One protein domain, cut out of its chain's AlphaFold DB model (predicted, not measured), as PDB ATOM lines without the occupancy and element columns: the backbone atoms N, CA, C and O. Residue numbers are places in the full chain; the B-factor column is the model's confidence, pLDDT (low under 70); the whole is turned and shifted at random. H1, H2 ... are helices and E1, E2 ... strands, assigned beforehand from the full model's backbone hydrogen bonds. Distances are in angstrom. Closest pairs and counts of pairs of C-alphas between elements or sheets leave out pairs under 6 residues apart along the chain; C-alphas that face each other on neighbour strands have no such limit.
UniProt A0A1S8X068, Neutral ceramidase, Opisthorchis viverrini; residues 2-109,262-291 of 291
ATOM      1  N   MET A   2     154.791 152.770 196.617       24.84
ATOM      2  CA  MET A   2     153.897 153.824 196.134       24.84
ATOM      3  C   MET A   2     152.472 153.387 196.435       24.84
ATOM      4  O   MET A   2     151.996 152.381 195.925       24.84
ATOM      5  N   CYS A   3     151.879 154.111 197.378       27.05
ATOM      6  CA  CYS A   3     150.474 154.047 197.734       27.05
ATOM      7  C   CYS A   3     149.673 154.479 196.499       27.05
ATOM      8  O   CYS A   3     149.997 155.523 195.927       27.05
ATOM      9  N   SER A   4     148.686 153.690 196.075       31.28
ATOM     10  CA  SER A   4     147.757 154.060 195.004       31.28
ATOM     11  C   SER A   4     147.194 155.452 195.291       31.28
ATOM     12  O   SER A   4     146.599 155.684 196.344       31.28
ATOM     13  N   ILE A   5     147.455 156.404 194.396       34.34
ATOM     14  CA  ILE A   5     146.970 157.773 194.543       34.34
ATOM     15  C   ILE A   5     145.486 157.753 194.153       34.34
ATOM     16  O   ILE A   5     145.176 157.370 193.028       34.34
ATOM     17  N   PRO A   6     144.558 158.132 195.045       36.25
ATOM     18  CA  PRO A   6     143.156 158.296 194.684       36.25
ATOM     19  C   PRO A   6     143.001 159.304 193.558       36.25
ATOM     20  O   PRO A   6     143.558 160.402 193.599       36.25
ATOM     21  N   VAL A   7     142.207 158.916 192.567       33.91
ATOM     22  CA  VAL A   7     141.924 159.704 191.380       33.91
ATOM     23  C   VAL A   7     140.485 160.199 191.483       33.91
ATOM     24  O   VAL A   7     139.532 159.434 191.386       33.91
ATOM     25  N   LEU A   8     140.308 161.502 191.672       31.83
ATOM     26  CA  LEU A   8     138.999 162.151 191.667       31.83
ATOM     27  C   LEU A   8     138.972 163.214 190.581       31.83
ATOM     28  O   LEU A   8     139.800 164.122 190.564       31.83
ATOM     29  N   LEU A   9     137.974 163.119 189.706       31.23
ATOM     30  CA  LEU A   9     137.662 164.148 188.726       31.23
ATOM     31  C   LEU A   9     136.543 165.033 189.303       31.23
ATOM     32  O   LEU A   9     135.440 164.561 189.592       31.23
ATOM     33  N   LEU A  10     136.842 166.318 189.516       29.02
ATOM     34  CA  LEU A  10     135.853 167.337 189.877       29.02
ATOM     35  C   LEU A  10     135.421 168.106 188.631       29.02
ATOM     36  O   LEU A  10     136.261 168.557 187.851       29.02
ATOM     37  N   PHE A  11     134.117 168.324 188.490       34.53
ATOM     38  CA  PHE A  11     133.536 169.028 187.348       34.53
ATOM     39  C   PHE A  11     132.903 170.351 187.767       34.53
ATOM     40  O   PHE A  11     132.183 170.415 188.766       34.53
ATOM     41  N   GLN A  12     133.128 171.392 186.963       29.73
ATOM     42  CA  GLN A  12     132.379 172.645 187.005       29.73
ATOM     43  C   GLN A  12     131.950 173.014 185.579       29.73
ATOM     44  O   GLN A  12     132.789 173.358 184.752       29.73
ATOM     45  N   ILE A  13     130.646 172.957 185.289       30.19
ATOM     46  CA  ILE A  13     130.075 173.472 184.033       30.19
ATOM     47  C   ILE A  13     129.487 174.856 184.323       30.19
ATOM     48  O   ILE A  13     128.561 174.992 185.124       30.19
ATOM     49  N   LEU A  14     130.041 175.892 183.690       25.89
ATOM     50  CA  LEU A  14     129.442 177.225 183.633       25.89
ATOM     51  C   LEU A  14     128.392 177.220 182.517       25.89
ATOM     52  O   LEU A  14     128.733 177.283 181.340       25.89
ATOM     53  N   THR A  15     127.113 177.130 182.878       24.94
ATOM     54  CA  THR A  15     126.031 177.504 181.962       24.94
ATOM     55  C   THR A  15     125.858 179.022 181.990       24.94
ATOM     56  O   THR A  15     126.167 179.683 182.983       24.94
ATOM     57  N   ILE A  16     125.411 179.588 180.869       31.42
ATOM     58  CA  ILE A  16     125.198 181.024 180.659       31.42
ATOM     59  C   ILE A  16     124.019 181.486 181.539       31.42
ATOM     60  O   ILE A  16     122.891 181.598 181.077       31.42
ATOM     61  N   SER A  17     124.264 181.682 182.835       26.22
ATOM     62  CA  SER A  17     123.459 182.490 183.755       26.22
ATOM     63  C   SER A  17     124.233 182.662 185.072       26.22
ATOM     64  O   SER A  17     124.663 181.669 185.668       26.22
ATOM     65  N   PRO A  18     124.462 183.895 185.555       32.53
ATOM     66  CA  PRO A  18     125.309 184.140 186.712       32.53
ATOM     67  C   PRO A  18     124.530 183.826 187.994       32.53
ATOM     68  O   PRO A  18     123.931 184.720 188.579       32.53
ATOM     69  N   SER A  19     124.497 182.567 188.451       30.34
ATOM     70  CA  SER A  19     124.193 182.300 189.875       30.34
ATOM     71  C   SER A  19     124.540 180.922 190.446       30.34
ATOM     72  O   SER A  19     124.605 180.828 191.669       30.34
ATOM     73  N   ARG A  20     124.829 179.857 189.679       35.06
ATOM     74  CA  ARG A  20     125.234 178.567 190.287       35.06
ATOM     75  C   ARG A  20     126.287 177.814 189.476       35.06
ATOM     76  O   ARG A  20     125.990 177.174 188.478       35.06
ATOM     77  N   ALA A  21     127.526 177.848 189.963       39.94
ATOM     78  CA  ALA A  21     128.557 176.892 189.582       39.94
ATOM     79  C   ALA A  21     128.207 175.524 190.190       39.94
ATOM     80  O   ALA A  21     128.366 175.318 191.393       39.94
ATOM     81  N   TYR A  22     127.709 174.599 189.373       42.88
ATOM     82  CA  TYR A  22     127.486 173.221 189.799       42.88
ATOM     83  C   TYR A  22     128.843 172.544 189.976       42.88
ATOM     84  O   TYR A  22     129.605 172.437 189.020       42.88
ATOM     85  N   ARG A  23     129.152 172.134 191.207       52.47
ATOM     86  CA  ARG A  23     130.345 171.356 191.545       52.47
ATOM     87  C   ARG A  23     129.879 169.983 191.992       52.47
ATOM     88  O   ARG A  23     129.171 169.879 192.993       52.47
ATOM     89  N   PHE A  24     130.244 168.956 191.240       45.88
ATOM     90  CA  PHE A  24     130.072 167.568 191.655       45.88
ATOM     91  C   PHE A  24     131.427 166.871 191.617       45.88
ATOM     92  O   PHE A  24     132.299 167.237 190.821       45.88
ATOM     93  N   GLY A  25     131.617 165.918 192.524       51.00
ATOM     94  CA  GLY A  25     132.838 165.136 192.605       51.00
ATOM     95  C   GLY A  25     132.578 163.661 192.410       51.00
ATOM     96  O   GLY A  25     131.733 163.087 193.094       51.00
ATOM     97  N   LEU A  26     133.322 163.069 191.478       51.78
ATOM     98  CA  LEU A  26     133.300 161.643 191.200       51.78
ATOM     99  C   LEU A  26     134.671 161.023 191.458       51.78
ATOM    100  O   LEU A  26     135.596 161.160 190.654       51.78
ATOM    101  N   GLY A  27     134.806 160.405 192.627       54.41
ATOM    102  CA  GLY A  27     136.061 159.844 193.112       54.41
ATOM    103  C   GLY A  27     136.145 158.378 192.762       54.41
ATOM    104  O   GLY A  27     135.213 157.632 193.056       54.41
ATOM    105  N   MET A  28     137.254 157.974 192.155       56.78
ATOM    106  CA  MET A  28     137.613 156.581 191.955       56.78
ATOM    107  C   MET A  28     138.797 156.237 192.848       56.78
ATOM    108  O   MET A  28     139.782 156.978 192.915       56.78
ATOM    109  N   PHE A  29     138.712 155.104 193.533       65.44
ATOM    110  CA  PHE A  29     139.799 154.658 194.384       65.44
ATOM    111  C   PHE A  29     140.115 153.176 194.221       65.44
ATOM    112  O   PHE A  29     139.223 152.339 194.081       65.44
ATOM    113  N   ASP A  30     141.406 152.852 194.257       63.44
ATOM    114  CA  ASP A  30     141.904 151.488 194.117       63.44
ATOM    115  C   ASP A  30     141.798 150.707 195.428       63.44
ATOM    116  O   ASP A  30     142.793 150.410 196.088       63.44
ATOM    117  N   ILE A  31     140.562 150.373 195.794       71.94
ATOM    118  CA  ILE A  31     140.211 149.544 196.953       71.94
ATOM    119  C   ILE A  31     139.160 148.497 196.602       71.94
ATOM    120  O   ILE A  31     138.587 148.502 195.514       71.94
ATOM    121  N   THR A  32     138.882 147.611 197.556       64.19
ATOM    122  CA  THR A  32     137.880 146.550 197.425       64.19
ATOM    123  C   THR A  32     136.453 147.094 197.467       64.19
ATOM    124  O   THR A  32     135.589 146.568 196.785       64.19
ATOM    125  N   GLY A  33     136.154 148.154 198.211       62.62
ATOM    126  CA  GLY A  33     134.810 148.727 198.182       62.62
ATOM    127  C   GLY A  33     134.636 149.870 199.169       62.62
ATOM    128  O   GLY A  33     135.295 149.857 200.208       62.62
ATOM    129  N   PRO A  34     133.753 150.836 198.868       61.34
ATOM    130  CA  PRO A  34     133.509 151.954 199.760       61.34
ATOM    131  C   PRO A  34     132.724 151.500 200.995       61.34
ATOM    132  O   PRO A  34     131.712 150.813 200.854       61.34
ATOM    133  N   ALA A  35     133.133 151.894 202.206       61.75
ATOM    134  CA  ALA A  35     132.357 151.562 203.404       61.75
ATOM    135  C   ALA A  35     132.317 152.645 204.479       61.75
ATOM    136  O   ALA A  35     131.279 153.265 204.696       61.75
ATOM    137  N   ALA A  36     133.413 152.847 205.201       59.62
ATOM    138  CA  ALA A  36     133.451 153.733 206.366       59.62
ATOM    139  C   ALA A  36     133.928 155.143 206.004       59.62
ATOM    140  O   ALA A  36     133.556 156.141 206.624       59.62
ATOM    141  N   GLU A  37     134.767 155.219 204.981       64.75
ATOM    142  CA  GLU A  37     135.415 156.417 204.493       64.75
ATOM    143  C   GLU A  37     134.431 157.366 203.815       64.75
ATOM    144  O   GLU A  37     134.660 158.566 203.859       64.75
ATOM    145  N   VAL A  38     133.313 156.877 203.262       74.75
ATOM    146  CA  VAL A  38     132.368 157.735 202.531       74.75
ATOM    147  C   VAL A  38     131.820 158.837 203.424       74.75
ATOM    148  O   VAL A  38     131.912 160.014 203.084       74.75
ATOM    149  N   ASN A  39     131.319 158.472 204.602       82.88
ATOM    150  CA  ASN A  39     130.791 159.449 205.545       82.88
ATOM    151  C   ASN A  39     131.891 160.386 206.049       82.88
ATOM    152  O   ASN A  39     131.696 161.597 206.074       82.88
ATOM    153  N   MET A  40     133.063 159.852 206.402       85.62
ATOM    154  CA  MET A  40     134.170 160.666 206.915       85.62
ATOM    155  C   MET A  40     134.709 161.656 205.876       85.62
ATOM    156  O   MET A  40     134.897 162.828 206.197       85.62
ATOM    157  N   VAL A  41     134.906 161.218 204.631       87.38
ATOM    158  CA  VAL A  41     135.335 162.070 203.517       87.38
ATOM    159  C   VAL A  41     134.292 163.147 203.253       87.38
ATOM    160  O   VAL A  41     134.644 164.322 203.189       87.38
ATOM    161  N   VAL A  42     133.012 162.783 203.128       88.56
ATOM    162  CA  VAL A  42     131.956 163.761 202.843       88.56
ATOM    163  C   VAL A  42     131.837 164.787 203.966       88.56
ATOM    164  O   VAL A  42     131.782 165.977 203.670       88.56
ATOM    165  N   MET A  43     131.872 164.373 205.236       89.62
ATOM    166  CA  MET A  43     131.843 165.301 206.373       89.62
ATOM    167  C   MET A  43     133.038 166.262 206.367       89.62
ATOM    168  O   MET A  43     132.863 167.464 206.577       89.62
ATOM    169  N   GLU A  44     134.246 165.760 206.104       91.19
ATOM    170  CA  GLU A  44     135.454 166.588 206.074       91.19
ATOM    171  C   GLU A  44     135.439 167.568 204.892       91.19
ATOM    172  O   GLU A  44     135.767 168.744 205.055       91.19
ATOM    173  N   LEU A  45     134.976 167.133 203.717       89.88
ATOM    174  CA  LEU A  45     134.781 168.007 202.560       89.88
ATOM    175  C   LEU A  45     133.688 169.049 202.798       89.88
ATOM    176  O   LEU A  45     133.866 170.214 202.440       89.88
ATOM    177  N   GLN A  46     132.583 168.654 203.426       92.12
ATOM    178  CA  GLN A  46     131.487 169.554 203.766       92.12
ATOM    179  C   GLN A  46     131.968 170.659 204.706       92.12
ATOM    180  O   GLN A  46     131.670 171.830 204.477       92.12
ATOM    181  N   LYS A  47     132.759 170.300 205.723       93.56
ATOM    182  CA  LYS A  47     133.362 171.248 206.664       93.56
ATOM    183  C   LYS A  47     134.388 172.162 205.990       93.56
ATOM    184  O   LYS A  47     134.383 173.361 206.237       93.56
ATOM    185  N   ARG A  48     135.276 171.610 205.159       92.19
ATOM    186  CA  ARG A  48     136.385 172.348 204.525       92.19
ATOM    187  C   ARG A  48     135.926 173.319 203.438       92.19
ATOM    188  O   ARG A  48     136.637 174.272 203.136       92.19
ATOM    189  N   TYR A  49     134.774 173.057 202.829       89.06
ATOM    190  CA  TYR A  49     134.267 173.812 201.688       89.06
ATOM    191  C   TYR A  49     132.862 174.364 201.918       89.06
ATOM    192  O   TYR A  49     132.080 174.408 200.973       89.06
ATOM    193  N   ASP A  50     132.532 174.763 203.147       90.88
ATOM    194  CA  ASP A  50     131.300 175.490 203.488       90.88
ATOM    195  C   ASP A  50     130.019 174.868 202.897       90.88
ATOM    196  O   ASP A  50     129.154 175.547 202.344       90.88
ATOM    197  N   GLY A  51     129.909 173.538 202.947       87.38
ATOM    198  CA  GLY A  51     128.739 172.812 202.448       87.38
ATOM    199  C   GLY A  51     128.669 172.604 200.932       87.38
ATOM    200  O   GLY A  51     127.735 171.953 200.458       87.38
ATOM    201  N   ILE A  52     129.646 173.102 200.161       86.94
ATOM    202  CA  ILE A  52     129.702 172.939 198.697       86.94
ATOM    203  C   ILE A  52     129.683 171.459 198.305       86.94
ATOM    204  O   ILE A  52     129.051 171.097 197.313       86.94
ATOM    205  N   PHE A  53     130.369 170.613 199.072       88.94
ATOM    206  CA  PHE A  53     130.344 169.163 198.920       88.94
ATOM    207  C   PHE A  53     129.507 168.544 200.034       88.94
ATOM    208  O   PHE A  53     129.653 168.906 201.198       88.94
ATOM    209  N   ASN A  54     128.625 167.621 199.672       89.50
ATOM    210  CA  ASN A  54     127.749 166.900 200.583       89.50
ATOM    211  C   ASN A  54     127.380 165.533 199.983       89.50
ATOM    212  O   ASN A  54     127.746 165.209 198.854       89.50
ATOM    213  N   HIS A  55     126.618 164.734 200.730       89.31
ATOM    214  CA  HIS A  55     126.218 163.384 200.314       89.31
ATOM    215  C   HIS A  55     125.453 163.333 198.988       89.31
ATOM    216  O   HIS A  55     125.408 162.290 198.346       89.31
ATOM    217  N   SER A  56     124.861 164.448 198.564       89.56
ATOM    218  CA  SER A  56     124.087 164.497 197.330       89.56
ATOM    219  C   SER A  56     124.956 164.645 196.089       89.56
ATOM    220  O   SER A  56     124.538 164.189 195.037       89.56
ATOM    221  N   ASN A  57     126.136 165.267 196.181       85.50
ATOM    222  CA  ASN A  57     126.964 165.609 195.015       85.50
ATOM    223  C   ASN A  57     128.401 165.063 195.069       85.50
ATOM    224  O   ASN A  57     129.227 165.436 194.228       85.50
ATOM    225  N   VAL A  58     128.696 164.194 196.035       87.56
ATOM    226  CA  VAL A  58     129.948 163.439 196.123       87.56
ATOM    227  C   VAL A  58     129.636 161.959 195.968       87.56
ATOM    228  O   VAL A  58     128.975 161.368 196.819       87.56
ATOM    229  N   LEU A  59     130.147 161.362 194.895       87.81
ATOM    230  CA  LEU A  59     130.117 159.922 194.675       87.81
ATOM    231  C   LEU A  59     131.535 159.372 194.826       87.81
ATOM    232  O   LEU A  59     132.462 159.843 194.166       87.81
ATOM    233  N   LEU A  60     131.695 158.372 195.689       86.00
ATOM    234  CA  LEU A  60     132.938 157.624 195.852       86.00
ATOM    235  C   LEU A  60     132.711 156.200 195.362       86.00
ATOM    236  O   LEU A  60     131.807 155.509 195.831       86.00
ATOM    237  N   SER A  61     133.526 155.786 194.404       87.38
ATOM    238  CA  SER A  61     133.484 154.474 193.777       87.38
ATOM    239  C   SER A  61     134.852 153.809 193.899       87.38
ATOM    240  O   SER A  61     135.883 154.474 194.016       87.38
ATOM    241  N   ALA A  62     134.845 152.481 193.911       88.69
ATOM    242  CA  ALA A  62     136.033 151.662 194.043       88.69
ATOM    243  C   ALA A  62     136.269 150.863 192.760       88.69
ATOM    244  O   ALA A  62     135.317 150.409 192.127       88.69
ATOM    245  N   THR A  63     137.533 150.615 192.413       85.38
ATOM    246  CA  THR A  63     137.878 149.710 191.302       85.38
ATOM    247  C   THR A  63     137.661 148.237 191.649       85.38
ATOM    248  O   THR A  63     137.709 147.383 190.765       85.38
ATOM    249  N   HIS A  64     137.367 147.936 192.917       94.38
ATOM    250  CA  HIS A  64     137.159 146.597 193.456       94.38
ATOM    251  C   HIS A  64     138.421 145.719 193.380       94.38
ATOM    252  O   HIS A  64     138.326 144.521 193.125       94.38
ATOM    253  N   THR A  65     139.614 146.296 193.583       85.06
ATOM    254  CA  THR A  65     140.857 145.507 193.690       85.06
ATOM    255  C   THR A  65     140.868 144.661 194.962       85.06
ATOM    256  O   THR A  65     140.498 145.113 196.049       85.06
ATOM    257  N   HIS A  66     141.327 143.417 194.827       93.31
ATOM    258  CA  HIS A  66     141.521 142.474 195.937       93.31
ATOM    259  C   HIS A  66     142.958 142.478 196.479       93.31
ATOM    260  O   HIS A  66     143.284 141.700 197.367       93.31
ATOM    261  N   SER A  67     143.821 143.364 195.969       89.12
ATOM    262  CA  SER A  67     145.230 143.493 196.376       89.12
ATOM    263  C   SER A  67     145.514 144.801 197.132       89.12
ATOM    264  O   SER A  67     146.619 145.338 197.068       89.12
ATOM    265  N   GLY A  68     144.517 145.340 197.838       88.50
ATOM    266  CA  GLY A  68     144.671 146.479 198.750       88.50
ATOM    267  C   GLY A  68     144.830 146.034 200.213       88.50
ATOM    268  O   GLY A  68     144.366 144.953 200.580       88.50
ATOM    269  N   PRO A  69     145.458 146.845 201.081       90.81
ATOM    270  CA  PRO A  69     145.517 146.541 202.507       90.81
ATOM    271  C   PRO A  69     144.126 146.671 203.152       90.81
ATOM    272  O   PRO A  69     143.421 147.650 202.923       90.81
ATOM    273  N   GLY A  70     143.733 145.692 203.972       89.44
ATOM    274  CA  GLY A  70     142.447 145.675 204.679       89.44
ATOM    275  C   GLY A  70     142.374 146.601 205.904       89.44
ATOM    276  O   GLY A  70     143.226 147.466 206.124       89.44
ATOM    277  N   GLY A  71     141.354 146.395 206.739       90.56
ATOM    278  CA  GLY A  71     141.242 147.026 208.058       90.56
ATOM    279  C   GLY A  71     140.622 148.421 208.070       90.56
ATOM    280  O   GLY A  71     140.954 149.231 208.926       90.56
ATOM    281  N   TYR A  72     139.728 148.728 207.137       89.31
ATOM    282  CA  TYR A  72     139.108 150.055 207.036       89.31
ATOM    283  C   TYR A  72     137.583 150.055 207.107       89.31
ATOM    284  O   TYR A  72     136.962 151.108 207.015       89.31
ATOM    285  N   PHE A  73     136.973 148.891 207.319       88.00
ATOM    286  CA  PHE A  73     135.533 148.758 207.487       88.00
ATOM    287  C   PHE A  73     135.116 148.962 208.951       88.00
ATOM    288  O   PHE A  73     135.840 148.611 209.882       88.00
ATOM    289  N   GLN A  74     133.912 149.506 209.153       87.25
ATOM    290  CA  GLN A  74     133.290 149.632 210.479       87.25
ATOM    291  C   GLN A  74     132.500 148.380 210.882       87.25
ATOM    292  O   GLN A  74     132.437 148.043 212.062       87.25
ATOM    293  N   TYR A  75     131.890 147.684 209.918       87.00
ATOM    294  CA  TYR A  75     131.083 146.498 210.198       87.00
ATOM    295  C   TYR A  75     131.961 145.276 210.456       87.00
ATOM    296  O   TYR A  75     132.856 144.968 209.670       87.00
ATOM    297  N   PHE A  76     131.635 144.544 211.526       87.38
ATOM    298  CA  PHE A  76     132.395 143.386 212.000       87.38
ATOM    299  C   PHE A  76     132.702 142.373 210.893       87.38
ATOM    300  O   PHE A  76     133.852 141.967 210.759       87.38
ATOM    301  N   LEU A  77     131.701 142.030 210.071       88.94
ATOM    302  CA  LEU A  77     131.820 141.038 208.998       88.94
ATOM    303  C   LEU A  77     133.032 141.290 208.086       88.94
ATOM    304  O   LEU A  77     133.763 140.357 207.768       88.94
ATOM    305  N   TYR A  78     133.275 142.547 207.711       86.31
ATOM    306  CA  TYR A  78     134.370 142.922 206.811       86.31
ATOM    307  C   TYR A  78     135.715 143.105 207.530       86.31
ATOM    308  O   TYR A  78     136.762 143.149 206.887       86.31
ATOM    309  N   SER A  79     135.708 143.182 208.860       87.12
ATOM    310  CA  SER A  79     136.917 143.353 209.672       87.12
ATOM    311  C   SER A  79     137.516 142.028 210.148       87.12
ATOM    312  O   SER A  79     138.669 142.022 210.576       87.12
ATOM    313  N   VAL A  80     136.788 140.903 210.041       90.19
ATOM    314  CA  VAL A  80     137.252 139.570 210.484       90.19
ATOM    315  C   VAL A  80     138.578 139.185 209.829       90.19
ATOM    316  O   VAL A  80     139.537 138.861 210.523       90.19
ATOM    317  N   THR A  81     138.668 139.260 208.500       90.00
ATOM    318  CA  THR A  81     139.876 138.867 207.750       90.00
ATOM    319  C   THR A  81     141.020 139.869 207.888       90.00
ATOM    320  O   THR A  81     142.174 139.521 207.656       90.00
ATOM    321  N   SER A  82     140.712 141.101 208.304       89.81
ATOM    322  CA  SER A  82     141.698 142.148 208.590       89.81
ATOM    323  C   SER A  82     142.160 142.157 210.051       89.81
ATOM    324  O   SER A  82     142.986 142.987 210.418       89.81
ATOM    325  N   LEU A  83     141.620 141.256 210.886       93.25
ATOM    326  CA  LEU A  83     141.857 141.191 212.333       93.25
ATOM    327  C   LEU A  83     141.521 142.501 213.070       93.25
ATOM    328  O   LEU A  83     142.107 142.816 214.104       93.25
ATOM    329  N   GLY A  84     140.546 143.252 212.552       91.81
ATOM    330  CA  GLY A  84     140.084 144.513 213.125       91.81
ATOM    331  C   GLY A  84     140.374 145.739 212.262       91.81
ATOM    332  O   GLY A  84     140.611 145.652 211.058       91.81
ATOM    333  N   PHE A  85     140.282 146.907 212.898       92.88
ATOM    334  CA  PHE A  85     140.436 148.208 212.254       92.88
ATOM    335  C   PHE A  85     141.882 148.711 212.355       92.88
ATOM    336  O   PHE A  85     142.453 148.808 213.440       92.88
ATOM    337  N   VAL A  86     142.450 149.095 211.216       93.06
ATOM    338  CA  VAL A  86     143.807 149.614 211.058       93.06
ATOM    339  C   VAL A  86     143.719 151.100 210.725       93.06
ATOM    340  O   VAL A  86     143.604 151.505 209.567       93.06
ATOM    341  N   LYS A  87     143.807 151.936 211.764       92.69
ATOM    342  CA  LYS A  87     143.648 153.396 211.646       92.69
ATOM    343  C   LYS A  87     144.584 154.026 210.611       92.69
ATOM    344  O   LYS A  87     144.163 154.913 209.884       92.69
ATOM    345  N   GLN A  88     145.827 153.554 210.514       93.06
ATOM    346  CA  GLN A  88     146.808 154.072 209.551       93.06
ATOM    347  C   GLN A  88     146.336 153.909 208.100       93.06
ATOM    348  O   GLN A  88     146.445 154.851 207.318       93.06
ATOM    349  N   ASN A  89     145.760 152.750 207.760       89.06
ATOM    350  CA  ASN A  89     145.213 152.497 206.427       89.06
ATOM    351  C   ASN A  89     144.008 153.404 206.176       89.06
ATOM    352  O   ASN A  89     143.949 154.086 205.157       89.06
ATOM    353  N   PHE A  90     143.084 153.464 207.137       89.62
ATOM    354  CA  PHE A  90     141.910 154.328 207.061       89.62
ATOM    355  C   PHE A  90     142.272 155.807 206.842       89.62
ATOM    356  O   PHE A  90     141.785 156.434 205.900       89.62
ATOM    357  N   ASP A  91     143.167 156.350 207.670       90.88
ATOM    358  CA  ASP A  91     143.607 157.743 207.596       90.88
ATOM    359  C   ASP A  91     144.291 158.046 206.255       90.88
ATOM    360  O   ASP A  91     144.041 159.103 205.670       90.88
ATOM    361  N   ALA A  92     145.136 157.135 205.757       88.00
ATOM    362  CA  ALA A  92     145.823 157.296 204.478       88.00
ATOM    363  C   ALA A  92     144.831 157.379 203.310       88.00
ATOM    364  O   ALA A  92     144.976 158.248 202.448       88.00
ATOM    365  N   MET A  93     143.796 156.534 203.308       86.31
ATOM    366  CA  MET A  93     142.759 156.557 202.272       86.31
ATOM    367  C   MET A  93     141.920 157.832 202.341       86.31
ATOM    368  O   MET A  93     141.792 158.527 201.335       86.31
ATOM    369  N   VAL A  94     141.411 158.198 203.524       87.56
ATOM    370  CA  VAL A  94     140.620 159.429 203.706       87.56
ATOM    371  C   VAL A  94     141.427 160.661 203.294       87.56
ATOM    372  O   VAL A  94     140.949 161.484 202.512       87.56
ATOM    373  N   THR A  95     142.675 160.762 203.761       89.44
ATOM    374  CA  THR A  95     143.575 161.879 203.437       89.44
ATOM    375  C   THR A  95     143.863 161.943 201.944       89.44
ATOM    376  O   THR A  95     143.790 163.022 201.355       89.44
ATOM    377  N   GLY A  96     144.162 160.803 201.320       86.31
ATOM    378  CA  GLY A  96     144.382 160.724 199.884       86.31
ATOM    379  C   GLY A  96     143.159 161.207 199.109       86.31
ATOM    380  O   GLY A  96     143.290 162.076 198.248       86.31
ATOM    381  N   ILE A  97     141.967 160.688 199.429       86.25
ATOM    382  CA  ILE A  97     140.732 161.050 198.726       86.25
ATOM    383  C   ILE A  97     140.507 162.556 198.843       86.25
ATOM    384  O   ILE A  97     140.378 163.224 197.823       86.25
ATOM    385  N   ILE A  98     140.576 163.128 200.048       86.75
ATOM    386  CA  ILE A  98     140.450 164.582 200.240       86.75
ATOM    387  C   ILE A  98     141.501 165.338 199.420       86.75
ATOM    388  O   ILE A  98     141.180 166.341 198.781       86.75
ATOM    389  N   LYS A  99     142.744 164.843 199.373       88.62
ATOM    390  CA  LYS A  99     143.811 165.479 198.601       88.62
ATOM    391  C   LYS A  99     143.530 165.482 197.099       88.62
ATOM    392  O   LYS A  99     143.794 166.480 196.433       88.62
ATOM    393  N   SER A 100     142.963 164.403 196.567       86.94
ATOM    394  CA  SER A 100     142.550 164.336 195.162       86.94
ATOM    395  C   SER A 100     141.440 165.350 194.845       86.94
ATOM    396  O   SER A 100     141.494 166.016 193.811       86.94
ATOM    397  N   VAL A 101     140.508 165.576 195.787       85.88
ATOM    398  CA  VAL A 101     139.457 166.612 195.688       85.88
ATOM    399  C   VAL A 101     140.098 167.993 195.613       85.88
ATOM    400  O   VAL A 101     139.758 168.801 194.752       85.88
ATOM    401  N   GLU A 102     141.049 168.270 196.503       87.12
ATOM    402  CA  GLU A 102     141.772 169.542 196.536       87.12
ATOM    403  C   GLU A 102     142.479 169.835 195.215       87.12
ATOM    404  O   GLU A 102     142.345 170.941 194.692       87.12
ATOM    405  N   ILE A 103     143.209 168.849 194.682       87.25
ATOM    406  CA  ILE A 103     143.958 168.974 193.426       87.25
ATOM    407  C   ILE A 103     143.000 169.232 192.264       87.25
ATOM    408  O   ILE A 103     143.221 170.153 191.481       87.25
ATOM    409  N   ALA A 104     141.914 168.471 192.156       86.94
ATOM    410  CA  ALA A 104     140.950 168.675 191.084       86.94
ATOM    411  C   ALA A 104     140.255 170.047 191.192       86.94
ATOM    412  O   ALA A 104     139.996 170.698 190.181       86.94
ATOM    413  N   LYS A 105     140.012 170.542 192.414       85.50
ATOM    414  CA  LYS A 105     139.345 171.832 192.652       85.50
ATOM    415  C   LYS A 105     140.270 172.992 192.303       85.50
ATOM    416  O   LYS A 105     139.815 173.984 191.737       85.50
ATOM    417  N   SER A 106     141.548 172.897 192.661       88.88
ATOM    418  CA  SER A 106     142.534 173.939 192.366       88.88
ATOM    419  C   SER A 106     142.911 173.996 190.884       88.88
ATOM    420  O   SER A 106     143.339 175.050 190.423       88.88
ATOM    421  N   ASN A 107     142.694 172.911 190.134       88.56
ATOM    422  CA  ASN A 107     142.975 172.813 188.699       88.56
ATOM    423  C   ASN A 107     141.713 172.861 187.815       88.56
ATOM    424  O   ASN A 107     141.753 172.434 186.660       88.56
ATOM    425  N   MET A 108     140.586 173.371 188.326       87.94
ATOM    426  CA  MET A 108     139.369 173.528 187.522       87.94
ATOM    427  C   MET A 108     139.615 174.437 186.314       87.94
ATOM    428  O   MET A 108     140.193 175.517 186.433       87.94
ATOM    429  N   MET A 109     139.115 174.020 185.154       90.06
ATOM    430  CA  MET A 109     139.266 174.753 183.901       90.06
ATOM    431  C   MET A 109     138.046 174.581 183.000       90.06
ATOM    432  O   MET A 109     137.305 173.604 183.116       90.06
ATOM    433  N   SER A 262     121.933 170.409 181.850       85.75
ATOM    434  CA  SER A 262     121.981 170.665 183.292       85.75
ATOM    435  C   SER A 262     122.467 169.439 184.056       85.75
ATOM    436  O   SER A 262     122.030 168.323 183.786       85.75
ATOM    437  N   ILE A 263     123.286 169.661 185.081       82.75
ATOM    438  CA  ILE A 263     123.666 168.626 186.042       82.75
ATOM    439  C   ILE A 263     122.621 168.584 187.157       82.75
ATOM    440  O   ILE A 263     122.266 169.619 187.725       82.75
ATOM    441  N   SER A 264     122.169 167.383 187.498       86.06
ATOM    442  CA  SER A 264     121.323 167.121 188.658       86.06
ATOM    443  C   SER A 264     121.894 165.950 189.443       86.06
ATOM    444  O   SER A 264     122.616 165.117 188.897       86.06
ATOM    445  N   PHE A 265     121.582 165.899 190.729       86.69
ATOM    446  CA  PHE A 265     122.010 164.837 191.617       86.69
ATOM    447  C   PHE A 265     120.923 164.557 192.652       86.69
ATOM    448  O   PHE A 265     120.140 165.432 193.023       86.69
ATOM    449  N   THR A 266     120.834 163.312 193.097       88.19
ATOM    450  CA  THR A 266     119.854 162.866 194.087       88.19
ATOM    451  C   THR A 266     120.501 161.790 194.933       88.19
ATOM    452  O   THR A 266     121.176 160.907 194.413       88.19
ATOM    453  N   HIS A 267     120.297 161.879 196.241       91.62
ATOM    454  CA  HIS A 267     120.837 160.943 197.210       91.62
ATOM    455  C   HIS A 267     119.790 160.674 198.282       91.62
ATOM    456  O   HIS A 267     119.091 161.589 198.724       91.62
ATOM    457  N   GLN A 268     119.729 159.430 198.740       91.62
ATOM    458  CA  GLN A 268     118.883 159.036 199.850       91.62
ATOM    459  C   GLN A 268     119.561 157.922 200.645       91.62
ATOM    460  O   GLN A 268     119.956 156.906 200.081       91.62
ATOM    461  N   PHE A 269     119.637 158.089 201.967       90.69
ATOM    462  CA  PHE A 269     119.900 156.962 202.854       90.69
ATOM    463  C   PHE A 269     118.631 156.128 202.984       90.69
ATOM    464  O   PHE A 269     117.556 156.652 203.283       90.69
ATOM    465  N   VAL A 270     118.768 154.827 202.763       88.50
ATOM    466  CA  VAL A 270     117.651 153.891 202.739       88.50
ATOM    467  C   VAL A 270     117.881 152.813 203.789       88.50
ATOM    468  O   VAL A 270     118.897 152.123 203.772       88.50
ATOM    469  N   ASP A 271     116.915 152.647 204.693       88.88
ATOM    470  CA  ASP A 271     116.896 151.518 205.620       88.88
ATOM    471  C   ASP A 271     116.437 150.256 204.877       88.88
ATOM    472  O   ASP A 271     115.241 149.975 204.745       88.88
ATOM    473  N   MET A 272     117.414 149.494 204.382       88.88
ATOM    474  CA  MET A 272     117.167 148.262 203.633       88.88
ATOM    475  C   MET A 272     116.469 147.180 204.473       88.88
ATOM    476  O   MET A 272     115.822 146.313 203.896       88.88
ATOM    477  N   THR A 273     116.508 147.255 205.813       86.69
ATOM    478  CA  THR A 273     115.823 146.293 206.707       86.69
ATOM    479  C   THR A 273     114.311 146.511 206.776       86.69
ATOM    480  O   THR A 273     113.562 145.635 207.209       86.69
ATOM    481  N   LYS A 274     113.846 147.693 206.358       87.94
ATOM    482  CA  LYS A 274     112.430 148.085 206.374       87.94
ATOM    483  C   LYS A 274     111.877 148.343 204.977       87.94
ATOM    484  O   LYS A 274     110.756 148.848 204.854       87.94
ATOM    485  N   MET A 275     112.646 148.016 203.938       87.25
ATOM    486  CA  MET A 275     112.255 148.286 202.565       87.25
ATOM    487  C   MET A 275     110.980 147.521 202.200       87.25
ATOM    488  O   MET A 275     110.833 146.321 202.444       87.25
ATOM    489  N   LYS A 276     110.046 148.256 201.603       84.88
ATOM    490  CA  LYS A 276     108.785 147.745 201.080       84.88
ATOM    491  C   LYS A 276     108.896 147.680 199.565       84.88
ATOM    492  O   LYS A 276     109.067 148.714 198.928       84.88
ATOM    493  N   VAL A 277     108.776 146.484 198.999       86.44
ATOM    494  CA  VAL A 277     108.814 146.274 197.548       86.44
ATOM    495  C   VAL A 277     107.391 146.124 197.031       86.44
ATOM    496  O   VAL A 277     106.618 145.323 197.555       86.44
ATOM    497  N   GLN A 278     107.030 146.904 196.014       82.81
ATOM    498  CA  GLN A 278     105.737 146.783 195.354       82.81
ATOM    499  C   GLN A 278     105.797 145.688 194.284       82.81
ATOM    500  O   GLN A 278     106.653 145.718 193.404       82.81
ATOM    501  N   TYR A 279     104.875 144.730 194.350       74.38
ATOM    502  CA  TYR A 279     104.696 143.671 193.363       74.38
ATOM    503  C   TYR A 279     103.290 143.782 192.755       74.38
ATOM    504  O   TYR A 279     102.276 143.590 193.432       74.38
ATOM    505  N   GLY A 280     103.220 144.148 191.472       74.56
ATOM    506  CA  GLY A 280     101.957 144.445 190.790       74.56
ATOM    507  C   GLY A 280     101.247 145.701 191.324       74.56
ATOM    508  O   GLY A 280     101.855 146.595 191.911       74.56
ATOM    509  N   VAL A 281      99.931 145.788 191.106       70.12
ATOM    510  CA  VAL A 281      99.143 147.008 191.390       70.12
ATOM    511  C   VAL A 281      98.801 147.167 192.883       70.12
ATOM    512  O   VAL A 281      98.321 148.222 193.289       70.12
ATOM    513  N   SER A 282      99.016 146.152 193.735       56.25
ATOM    514  CA  SER A 282      98.498 146.204 195.120       56.25
ATOM    515  C   SER A 282      99.273 145.430 196.190       56.25
ATOM    516  O   SER A 282      98.954 145.590 197.368       56.25
ATOM    517  N   LEU A 283     100.271 144.605 195.854       49.84
ATOM    518  CA  LEU A 283     100.968 143.813 196.870       49.84
ATOM    519  C   LEU A 283     102.240 144.532 197.333       49.84
ATOM    520  O   LEU A 283     103.109 144.848 196.525       49.84
ATOM    521  N   VAL A 284     102.367 144.766 198.638       59.00
ATOM    522  CA  VAL A 284     103.593 145.289 199.252       59.00
ATOM    523  C   VAL A 284     104.277 144.161 200.016       59.00
ATOM    524  O   VAL A 284     103.783 143.723 201.055       59.00
ATOM    525  N   LEU A 285     105.421 143.703 199.517       58.50
ATOM    526  CA  LEU A 285     106.269 142.719 200.182       58.50
ATOM    527  C   LEU A 285     107.199 143.446 201.163       58.50
ATOM    528  O   LEU A 285     107.957 144.336 200.774       58.50
ATOM    529  N   LYS A 286     107.138 143.081 202.448       54.72
ATOM    530  CA  LYS A 286     108.162 143.455 203.433       54.72
ATOM    531  C   LYS A 286     109.259 142.398 203.401       54.72
ATOM    532  O   LYS A 286     108.982 141.236 203.691       54.72
ATOM    533  N   ILE A 287     110.480 142.799 203.073       54.72
ATOM    534  CA  ILE A 287     111.644 141.916 203.166       54.72
ATOM    535  C   ILE A 287     112.133 141.987 204.616       54.72
ATOM    536  O   ILE A 287     112.658 143.010 205.040       54.72
ATOM    537  N   TYR A 288     111.900 140.933 205.398       48.97
ATOM    538  CA  TYR A 288     112.462 140.815 206.742       48.97
ATOM    539  C   TYR A 288     113.875 140.228 206.644       48.97
ATOM    540  O   TYR A 288     114.044 139.128 206.126       48.97
ATOM    541  N   SER A 289     114.874 140.916 207.194       42.19
ATOM    542  CA  SER A 289     116.075 140.255 207.712       42.19
ATOM    543  C   SER A 289     115.819 139.958 209.188       42.19
ATOM    544  O   SER A 289     115.569 140.892 209.955       42.19
ATOM    545  N   HIS A 290     115.808 138.686 209.591       37.62
ATOM    546  CA  HIS A 290     115.773 138.364 211.019       37.62
ATOM    547  C   HIS A 290     117.034 138.921 211.711       37.62
ATOM    548  O   HIS A 290     118.094 138.916 211.080       37.62
ATOM    549  N   PRO A 291     116.894 139.461 212.937       39.28
ATOM    550  CA  PRO A 291     117.996 140.041 213.704       39.28
ATOM    551  C   PRO A 291     119.062 139.011 214.086       39.28
ATOM    552  O   PRO A 291     118.711 137.816 214.223       39.28
TER     553      PRO A 291
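This is residues 2 to 109 and 262 to 291 of the 291 residues of the protein "Neutral ceramidase" of Opisthorchis viverrini (UniProt A0A1S8X068). A small twisted wall of three strands, E1, E2 and E3, has the helices H1 and H3 packed over one face, and a thin hairpin, E4 and E5, lies far from this body at the end of the long unnamed stretch of residues 262 to 275. The unnamed residues 63 to 75 lead from the end of E3 to the short helix H2, which is not on the strand wall and touches no other helix. The printed part has 138 residues, under half of them in named elements, which run E1, E2, H1, E3, H2, H3, E4, E5; the class is mixed, helices and strands. The larger sheet has the order E1, E2, E3 and is mixed, and E4 and E5 are antiparallel. The whole is loose, with a radius of gyration of the C-alphas of 18.3 A, and flat, spanning 50 by 46 by 25 A.

In the larger sheet, E1, residues 7 to 13, and E2, residues 22 to 29, form an antiparallel hairpin at 165 degrees, with N 28 and O 7 2.8 A apart. E3, residues 58 to 62, is parallel to E2 at 17 degrees, with N 61 and O 27 2.8 A apart. H3, residues 87 to 106, is on this sheet at a height of 9.8 A, over E1 and E2; it runs slantwise to the strands, only just, at 33 degrees to E1 on the local plane. The closest C-alphas of E1 and H3 are those of Leu 10 and Ala 104, 5.4 A apart. H1, residues 37 to 48, is on the sheet too, and the closest C-alphas of H1 and E3 are those of Val 38 and Leu 60, 6.7 A apart. The sheet and these two helices make two layers, helices on one face of a sheet. E2, H1 and E3 form a strand-helix-strand unit, two parallel neighbour strands with a helix between, its crossover right-handed. H3 touches H1 with residues 90 to 98 alone, the closest C-alphas being those of Val 41 and Val 94, 5.9 A apart, at a steep tilt of 47 degrees, the same way. H2, residues 76 to 79, is not on the sheet and is apart from H1 and H3. E4, residues 276 to 279, and E5, residues 283 to 286, form a hairpin, antiparallel at 147 degrees, with N 279 and O 283 2.8 A apart; both are apart from E1, E2 and E3. In H1 and H3 every O i to N i+4 pair is within hydrogen-bond range; H2 is too short for such a pair.

E1 begins at C-alpha 7, (141.924, 159.704, 191.380), and is 19.6 A long; E2 measures 22.7 A and E3 13.4 A. H3, 28.2 A, ends at C-alpha 106, (142.534, 173.939, 192.366), and H1 measures 16.0 A. E5 ends at C-alpha 286, (108.162, 143.455, 203.433).

The C-alphas of Met 2 and Ser 282, the two farthest apart, are 55.9 A apart. Residues 110 to 261 are not printed, and C-alphas 109 and 262 are 17.8 A apart across this cut. The link from E3 to H2 is long, 13 residues. The mean pLDDT of the printed part is 73.5, with residues 2 to 30, 32 to 37 and 282 to 291 under 70.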